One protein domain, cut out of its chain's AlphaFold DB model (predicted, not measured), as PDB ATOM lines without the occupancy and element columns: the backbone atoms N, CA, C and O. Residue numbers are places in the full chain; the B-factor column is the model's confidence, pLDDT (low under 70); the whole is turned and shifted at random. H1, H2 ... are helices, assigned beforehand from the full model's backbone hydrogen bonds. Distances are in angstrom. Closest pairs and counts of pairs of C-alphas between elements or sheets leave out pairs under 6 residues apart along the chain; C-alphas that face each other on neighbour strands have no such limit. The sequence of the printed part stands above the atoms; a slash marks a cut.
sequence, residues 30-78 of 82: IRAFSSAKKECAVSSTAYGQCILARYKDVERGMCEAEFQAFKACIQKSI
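Overview. This is residues 30 to 78 of the 82 residues of an uncharacterized protein of Phaffia rhodozyma (UniProt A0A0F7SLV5). The longest helix, H3, and H2 lie side by side as a helical hairpin, running opposite ways, with the loop of residues 55 to 63 joining them at one end. At the other end of the hairpin the shorter H1 turns off sharply from H2 and packs on residues 73 to 78 of H3. The printed part has 49 residues with three named helices, in the order H1, H2, H3 along the chain, and no named strand; the class is all helix. It is only just compact, close to loose, with a radius of gyration of the C-alphas of 11.2 A, and its outline is elongated, with spans of 31 by 17 by 14 A.

Along the chain. H3 takes residues 64 to 78, 20.3 A from first to last C-alpha; it begins with C-alpha 64 at (134.267, 128.827, 237.350) and ends with C-alpha 78 at (153.199, 130.750, 244.347). H2 takes residues 41 to 54 and is 19.8 A long from first to last C-alpha. H1 takes residues 30 to 39, is 14.4 A long from first to last C-alpha, and begins with C-alpha 30 at (154.614, 120.770, 240.883).

Arrangement. H2 and H3 touch and form a helical hairpin, at a shallow tilt of 31 degrees, opposite ways. Their closest C-alphas are those of Ser 43 and Phe 70, 5.0 A apart. H2 touches H3 with residues 43 to 47 alone, and H3 touches H2 with residues 66 to 70 alone. H3 also touches H1, with residues 73 to 78 alone. The closest C-alphas of H1 and H3 are those of Ala 36 and Ser 77, 5.5 A apart. The two run opposite ways at a steep tilt of 69 degrees, only just short of about perpendicular. H1 and H2 are close but not clearly touching, with one pair of C-alphas within 8 A, those of Lys 37 and Ser 44, 6.8 A apart. Their lines are about perpendicular, at 81 degrees. In H1, H2 and H3 every O i to N i+4 pair is within hydrogen-bond range.

Size, cuts and confidence. The two C-alphas farthest apart are those of Lys 56 and Ser 77, 31.2 A, while the first and last printed C-alphas, those of Ile 30 and Ile 78, are 10.7 A apart. The printed part runs from residue 30 to residue 78 and has no cut. The link from H1 to H2 is tight, with one residue between them, and the link from H2 to H3 is short, with 9 residues; no link is long. The mean pLDDT of the printed part is 81.9, and no printed residue is under 70; the mean is 75 for H1, 86 for H2 and 85 for H3.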
ATOM      1  N   ILE A  30     155.475 121.754 240.217       70.94
ATOM      2  CA  ILE A  30     154.614 120.770 240.883       70.94
ATOM      3  C   ILE A  30     154.726 120.756 242.415       70.94
ATOM      4  O   ILE A  30     153.704 120.660 243.088       70.94
ATOM      5  N   ARG A  31     155.931 120.851 242.992       71.12
ATOM      6  CA  ARG A  31     156.134 120.900 244.450       71.12
ATOM      7  C   ARG A  31     155.637 122.218 245.032       71.12
ATOM      8  O   ARG A  31     154.922 122.181 246.026       71.12
ATOM      9  N   ALA A  32     155.927 123.344 244.379       72.19
ATOM     10  CA  ALA A  32     155.404 124.652 244.784       72.19
ATOM     11  C   ALA A  32     153.865 124.690 244.723       72.19
ATOM     12  O   ALA A  32     153.210 125.108 245.672       72.19
ATOM     13  N   PHE A  33     153.284 124.152 243.649       74.94
ATOM     14  CA  PHE A  33     151.837 124.018 243.494       74.94
ATOM     15  C   PHE A  33     151.213 123.052 244.509       74.94
ATOM     16  O   PHE A  33     150.116 123.298 244.993       74.94
ATOM     17  N   SER A  34     151.894 121.959 244.862       75.31
ATOM     18  CA  SER A  34     151.417 121.019 245.884       75.31
ATOM     19  C   SER A  34     151.380 121.658 247.274       75.31
ATOM     20  O   SER A  34     150.403 121.476 247.995       75.31
ATOM     21  N   SER A  35     152.390 122.456 247.630       73.44
ATOM     22  CA  SER A  35     152.393 123.238 248.873       73.44
ATOM     23  C   SER A  35     151.276 124.286 248.881       73.44
ATOM     24  O   SER A  35     150.454 124.279 249.792       73.44
ATOM     25  N   ALA A  36     151.145 125.071 247.807       75.44
ATOM     26  CA  ALA A  36     150.078 126.062 247.664       75.44
ATOM     27  C   ALA A  36     148.674 125.433 247.721       75.44
ATOM     28  O   ALA A  36     147.758 125.978 248.330       75.44
ATOM     29  N   LYS A  37     148.491 124.239 247.140       78.75
ATOM     30  CA  LYS A  37     147.232 123.485 247.241       78.75
ATOM     31  C   LYS A  37     146.876 123.108 248.675       78.75
ATOM     32  O   LYS A  37     145.692 123.073 248.989       78.75
ATOM     33  N   LYS A  38     147.863 122.831 249.535       77.38
ATOM     34  CA  LYS A  38     147.613 122.552 250.958       77.38
ATOM     35  C   LYS A  38     147.135 123.803 251.693       77.38
ATOM     36  O   LYS A  38     146.208 123.704 252.486       77.38
ATOM     37  N   GLU A  39     147.707 124.967 251.392       79.38
ATOM     38  CA  GLU A  39     147.231 126.254 251.926       79.38
ATOM     39  C   GLU A  39     145.832 126.621 251.406       79.38
ATOM     40  O   GLU A  39     145.025 127.186 252.138       79.38
ATOM     41  N   CYS A  40     145.499 126.223 250.178       85.06
ATOM     42  CA  CYS A  40     144.209 126.484 249.536       85.06
ATOM     43  C   CYS A  40     143.230 125.293 249.601       85.06
ATOM     44  O   CYS A  40     142.297 125.218 248.792       85.06
ATOM     45  N   ALA A  41     143.424 124.358 250.541       82.75
ATOM     46  CA  ALA A  41     142.732 123.064 250.573       82.75
ATOM     47  C   ALA A  41     141.198 123.176 250.614       82.75
ATOM     48  O   ALA A  41     140.501 122.354 250.020       82.75
ATOM     49  N   VAL A  42     140.660 124.216 251.254       85.94
ATOM     50  CA  VAL A  42     139.212 124.479 251.308       85.94
ATOM     51  C   VAL A  42     138.657 124.706 249.897       85.94
ATOM     52  O   VAL A  42     137.797 123.957 249.439       85.94
ATOM     53  N   SER A  43     139.235 125.664 249.167       83.69
ATOM     54  CA  SER A  43     138.851 125.966 247.780       83.69
ATOM     55  C   SER A  43     139.164 124.825 246.803       83.69
ATOM     56  O   SER A  43     138.419 124.601 245.854       83.69
ATOM     57  N   SER A  44     140.225 124.041 247.047       82.38
ATOM     58  CA  SER A  44     140.542 122.889 246.194       82.38
ATOM     59  C   SER A  44     139.516 121.771 246.339       82.38
ATOM     60  O   SER A  44     139.193 121.091 245.369       82.38
ATOM     61  N   THR A  45     139.031 121.562 247.564       87.81
ATOM     62  CA  THR A  45     138.047 120.521 247.869       87.81
ATOM     63  C   THR A  45     136.693 120.898 247.289       87.81
ATOM     64  O   THR A  45     136.061 120.060 246.657       87.81
ATOM     65  N   ALA A  46     136.278 122.156 247.428       88.88
ATOM     66  CA  ALA A  46     135.013 122.637 246.888       88.88
ATOM     67  C   ALA A  46     134.990 122.635 245.343       88.88
ATOM     68  O   ALA A  46     134.058 122.088 244.746       88.88
ATOM     69  N   TYR A  47     136.076 123.068 244.685       88.44
ATOM     70  CA  TYR A  47     136.249 122.888 243.236       88.44
ATOM     71  C   TYR A  47     136.206 121.405 242.830       88.44
ATOM     72  O   TYR A  47     135.495 121.031 241.897       88.44
ATOM     73  N   GLY A  48     136.924 120.541 243.557       87.81
ATOM     74  CA  GLY A  48     136.929 119.099 243.312       87.81
ATOM     75  C   GLY A  48     135.542 118.470 243.448       87.81
ATOM     76  O   GLY A  48     135.153 117.675 242.600       87.81
ATOM     77  N   GLN A  49     134.762 118.857 244.459       89.19
ATOM     78  CA  GLN A  49     133.389 118.381 244.642       89.19
ATOM     79  C   GLN A  49     132.459 118.843 243.518       89.19
ATOM     80  O   GLN A  49     131.666 118.041 243.028       89.19
ATOM     81  N   CYS A  50     132.591 120.092 243.064       88.25
ATOM     82  CA  CYS A  50     131.822 120.614 241.935       88.25
ATOM     83  C   CYS A  50     132.110 119.830 240.643       88.25
ATOM     84  O   CYS A  50     131.182 119.376 239.969       88.25
ATOM     85  N   ILE A  51     133.392 119.579 240.351       86.81
ATOM     86  CA  ILE A  51     133.809 118.756 239.208       86.81
ATOM     87  C   ILE A  51     133.294 117.326 239.359       86.81
ATOM     88  O   ILE A  51     132.759 116.786 238.405       86.81
ATOM     89  N   LEU A  52     133.410 116.702 240.534       87.38
ATOM     90  CA  LEU A  52     132.956 115.322 240.750       87.38
ATOM     91  C   LEU A  52     131.437 115.175 240.594       87.38
ATOM     92  O   LEU A  52     130.976 114.184 240.031       87.38
ATOM     93  N   ALA A  53     130.665 116.169 241.036       86.69
ATOM     94  CA  ALA A  53     129.216 116.193 240.868       86.69
ATOM     95  C   ALA A  53     128.790 116.373 239.402       86.69
ATOM     96  O   ALA A  53     127.714 115.919 239.015       86.69
ATOM     97  N   ARG A  54     129.622 117.033 238.586       80.56
ATOM     98  CA  ARG A  54     129.334 117.372 237.183       80.56
ATOM     99  C   ARG A  54     130.282 116.707 236.186       80.56
ATOM    100  O   ARG A  54     130.273 117.064 235.020       80.56
ATOM    101  N   TYR A  55     131.047 115.697 236.605       79.25
ATOM    102  CA  TYR A  55     132.128 115.090 235.812       79.25
ATOM    103  C   TYR A  55     131.649 114.500 234.474       79.25
ATOM    104  O   TYR A  55     132.425 114.363 233.532       79.25
ATOM    105  N   LYS A  56     130.364 114.147 234.391       80.50
ATOM    106  CA  LYS A  56     129.713 113.613 233.189       80.50
ATOM    107  C   LYS A  56     129.314 114.687 232.170       80.50
ATOM    108  O   LYS A  56     129.297 114.384 230.986       80.50
ATOM    109  N   ASP A  57     129.085 115.914 232.626       76.38
ATOM    110  CA  ASP A  57     128.609 117.058 231.844       76.38
ATOM    111  C   ASP A  57     129.496 118.272 232.147       76.38
ATOM    112  O   ASP A  57     129.011 119.336 232.506       76.38
ATOM    113  N   VAL A  58     130.825 118.110 232.110       72.56
ATOM    114  CA  VAL A  58     131.733 119.237 232.369       72.56
ATOM    115  C   VAL A  58     131.660 120.208 231.195       72.56
ATOM    116  O   VAL A  58     132.382 120.061 230.209       72.56
ATOM    117  N   GLU A  59     130.814 121.226 231.315       73.88
ATOM    118  CA  GLU A  59     130.821 122.378 230.418       73.88
ATOM    119  C   GLU A  59     131.732 123.499 230.934       73.88
ATOM    120  O   GLU A  59     131.951 123.682 232.141       73.88
ATOM    121  N   ARG A  60     132.274 124.285 229.993       72.44
ATOM    122  CA  ARG A  60     133.052 125.489 230.310       72.44
ATOM    123  C   ARG A  60     132.177 126.445 231.124       72.44
ATOM    124  O   ARG A  60     131.192 126.959 230.615       72.44
ATOM    125  N   GLY A  61     132.566 126.693 232.375       78.00
ATOM    126  CA  GLY A  61     131.909 127.666 233.256       78.00
ATOM    127  C   GLY A  61     131.209 127.070 234.482       78.00
ATOM    128  O   GLY A  61     130.980 127.788 235.450       78.00
ATOM    129  N   MET A  62     130.936 125.759 234.517       76.81
ATOM    130  CA  MET A  62     130.097 125.151 235.572       76.81
ATOM    131  C   MET A  62     130.693 125.182 236.987       76.81
ATOM    132  O   MET A  62     129.954 125.112 237.964       76.81
ATOM    133  N   CYS A  63     132.016 125.311 237.104       86.50
ATOM    134  CA  CYS A  63     132.726 125.458 238.379       86.50
ATOM    135  C   CYS A  63     133.674 126.667 238.358       86.50
ATOM    136  O   CYS A  63     134.706 126.660 239.031       86.50
ATOM    137  N   GLU A  64     133.367 127.689 237.550       86.06
ATOM    138  CA  GLU A  64     134.267 128.827 237.350       86.06
ATOM    139  C   GLU A  64     134.480 129.637 238.631       86.06
ATOM    140  O   GLU A  64     135.618 129.974 238.937       86.06
ATOM    141  N   ALA A  65     133.432 129.877 239.422       87.00
ATOM    142  CA  ALA A  65     133.542 130.609 240.687       87.00
ATOM    143  C   ALA A  65     134.531 129.940 241.664       87.00
ATOM    144  O   ALA A  65     135.451 130.585 242.173       87.00
ATOM    145  N   GLU A  66     134.405 128.623 241.845       87.19
ATOM    146  CA  GLU A  66     135.289 127.831 242.707       87.19
ATOM    147  C   GLU A  66     136.711 127.753 242.151       87.19
ATOM    148  O   GLU A  66     137.696 127.878 242.885       87.19
ATOM    149  N   PHE A  67     136.835 127.614 240.829       87.56
ATOM    150  CA  PHE A  67     138.126 127.634 240.159       87.56
ATOM    151  C   PHE A  67     138.823 128.990 240.305       87.56
ATOM    152  O   PHE A  67     140.030 129.025 240.539       87.56
ATOM    153  N   GLN A  68     138.095 130.106 240.210       88.56
ATOM    154  CA  GLN A  68     138.650 131.443 240.402       88.56
ATOM    155  C   GLN A  68     139.131 131.655 241.837       88.56
ATOM    156  O   GLN A  68     140.241 132.152 242.027       88.56
ATOM    157  N   ALA A  69     138.356 131.231 242.837       88.00
ATOM    158  CA  ALA A  69     138.761 131.314 244.239       88.00
ATOM    159  C   ALA A  69     140.034 130.492 244.509       88.00
ATOM    160  O   ALA A  69     141.008 130.992 245.084       88.00
ATOM    161  N   PHE A  70     140.065 129.253 244.016       87.19
ATOM    162  CA  PHE A  70     141.222 128.368 244.113       87.19
ATOM    163  C   PHE A  70     142.450 128.941 243.394       87.19
ATOM    164  O   PHE A  70     143.542 129.008 243.964       87.19
ATOM    165  N   LYS A  71     142.268 129.431 242.165       86.25
ATOM    166  CA  LYS A  71     143.311 130.087 241.372       86.25
ATOM    167  C   LYS A  71     143.858 131.318 242.083       86.25
ATOM    168  O   LYS A  71     145.073 131.458 242.160       86.25
ATOM    169  N   ALA A  72     143.004 132.183 242.627       87.06
ATOM    170  CA  ALA A  72     143.428 133.391 243.330       87.06
ATOM    171  C   ALA A  72     144.282 133.058 244.563       87.06
ATOM    172  O   ALA A  72     145.285 133.723 244.822       87.06
ATOM    173  N   CYS A  73     143.915 132.009 245.301       85.56
ATOM    174  CA  CYS A  73     144.683 131.538 246.448       85.56
ATOM    175  C   CYS A  73     146.052 130.974 246.025       85.56
ATOM    176  O   CYS A  73     147.090 131.358 246.567       85.56
ATOM    177  N   ILE A  74     146.081 130.148 244.977       85.25
ATOM    178  CA  ILE A  74     147.323 129.581 244.447       85.25
ATOM    179  C   ILE A  74     148.242 130.648 243.853       85.25
ATOM    180  O   ILE A  74     149.449 130.613 244.080       85.25
ATOM    181  N   GLN A  75     147.694 131.611 243.116       84.12
ATOM    182  CA  GLN A  75     148.466 132.711 242.541       84.12
ATOM    183  C   GLN A  75     149.131 133.560 243.629       84.12
ATOM    184  O   GLN A  75     150.295 133.932 243.475       84.12
ATOM    185  N   LYS A  76     148.439 133.803 244.752       81.88
ATOM    186  CA  LYS A  76     149.017 134.481 245.923       81.88
ATOM    187  C   LYS A  76     150.138 133.669 246.571       81.88
ATOM    188  O   LYS A  76     151.164 134.241 246.915       81.88
ATOM    189  N   SER A  77     149.960 132.355 246.710       75.81
ATOM    190  CA  SER A  77     150.926 131.479 247.391       75.81
ATOM    191  C   SER A  77     152.184 131.201 246.550       75.81
ATOM    192  O   SER A  77     153.295 131.191 247.074       75.81
ATOM    193  N   ILE A  78     152.051 131.034 245.227       77.38
ATOM    194  CA  ILE A  78     153.199 130.750 244.347       77.38
ATOM    195  C   ILE A  78     153.945 132.035 243.959       77.38
ATOM    196  O   ILE A  78     155.127 131.967 243.621       77.38
TER     197      ILE A  78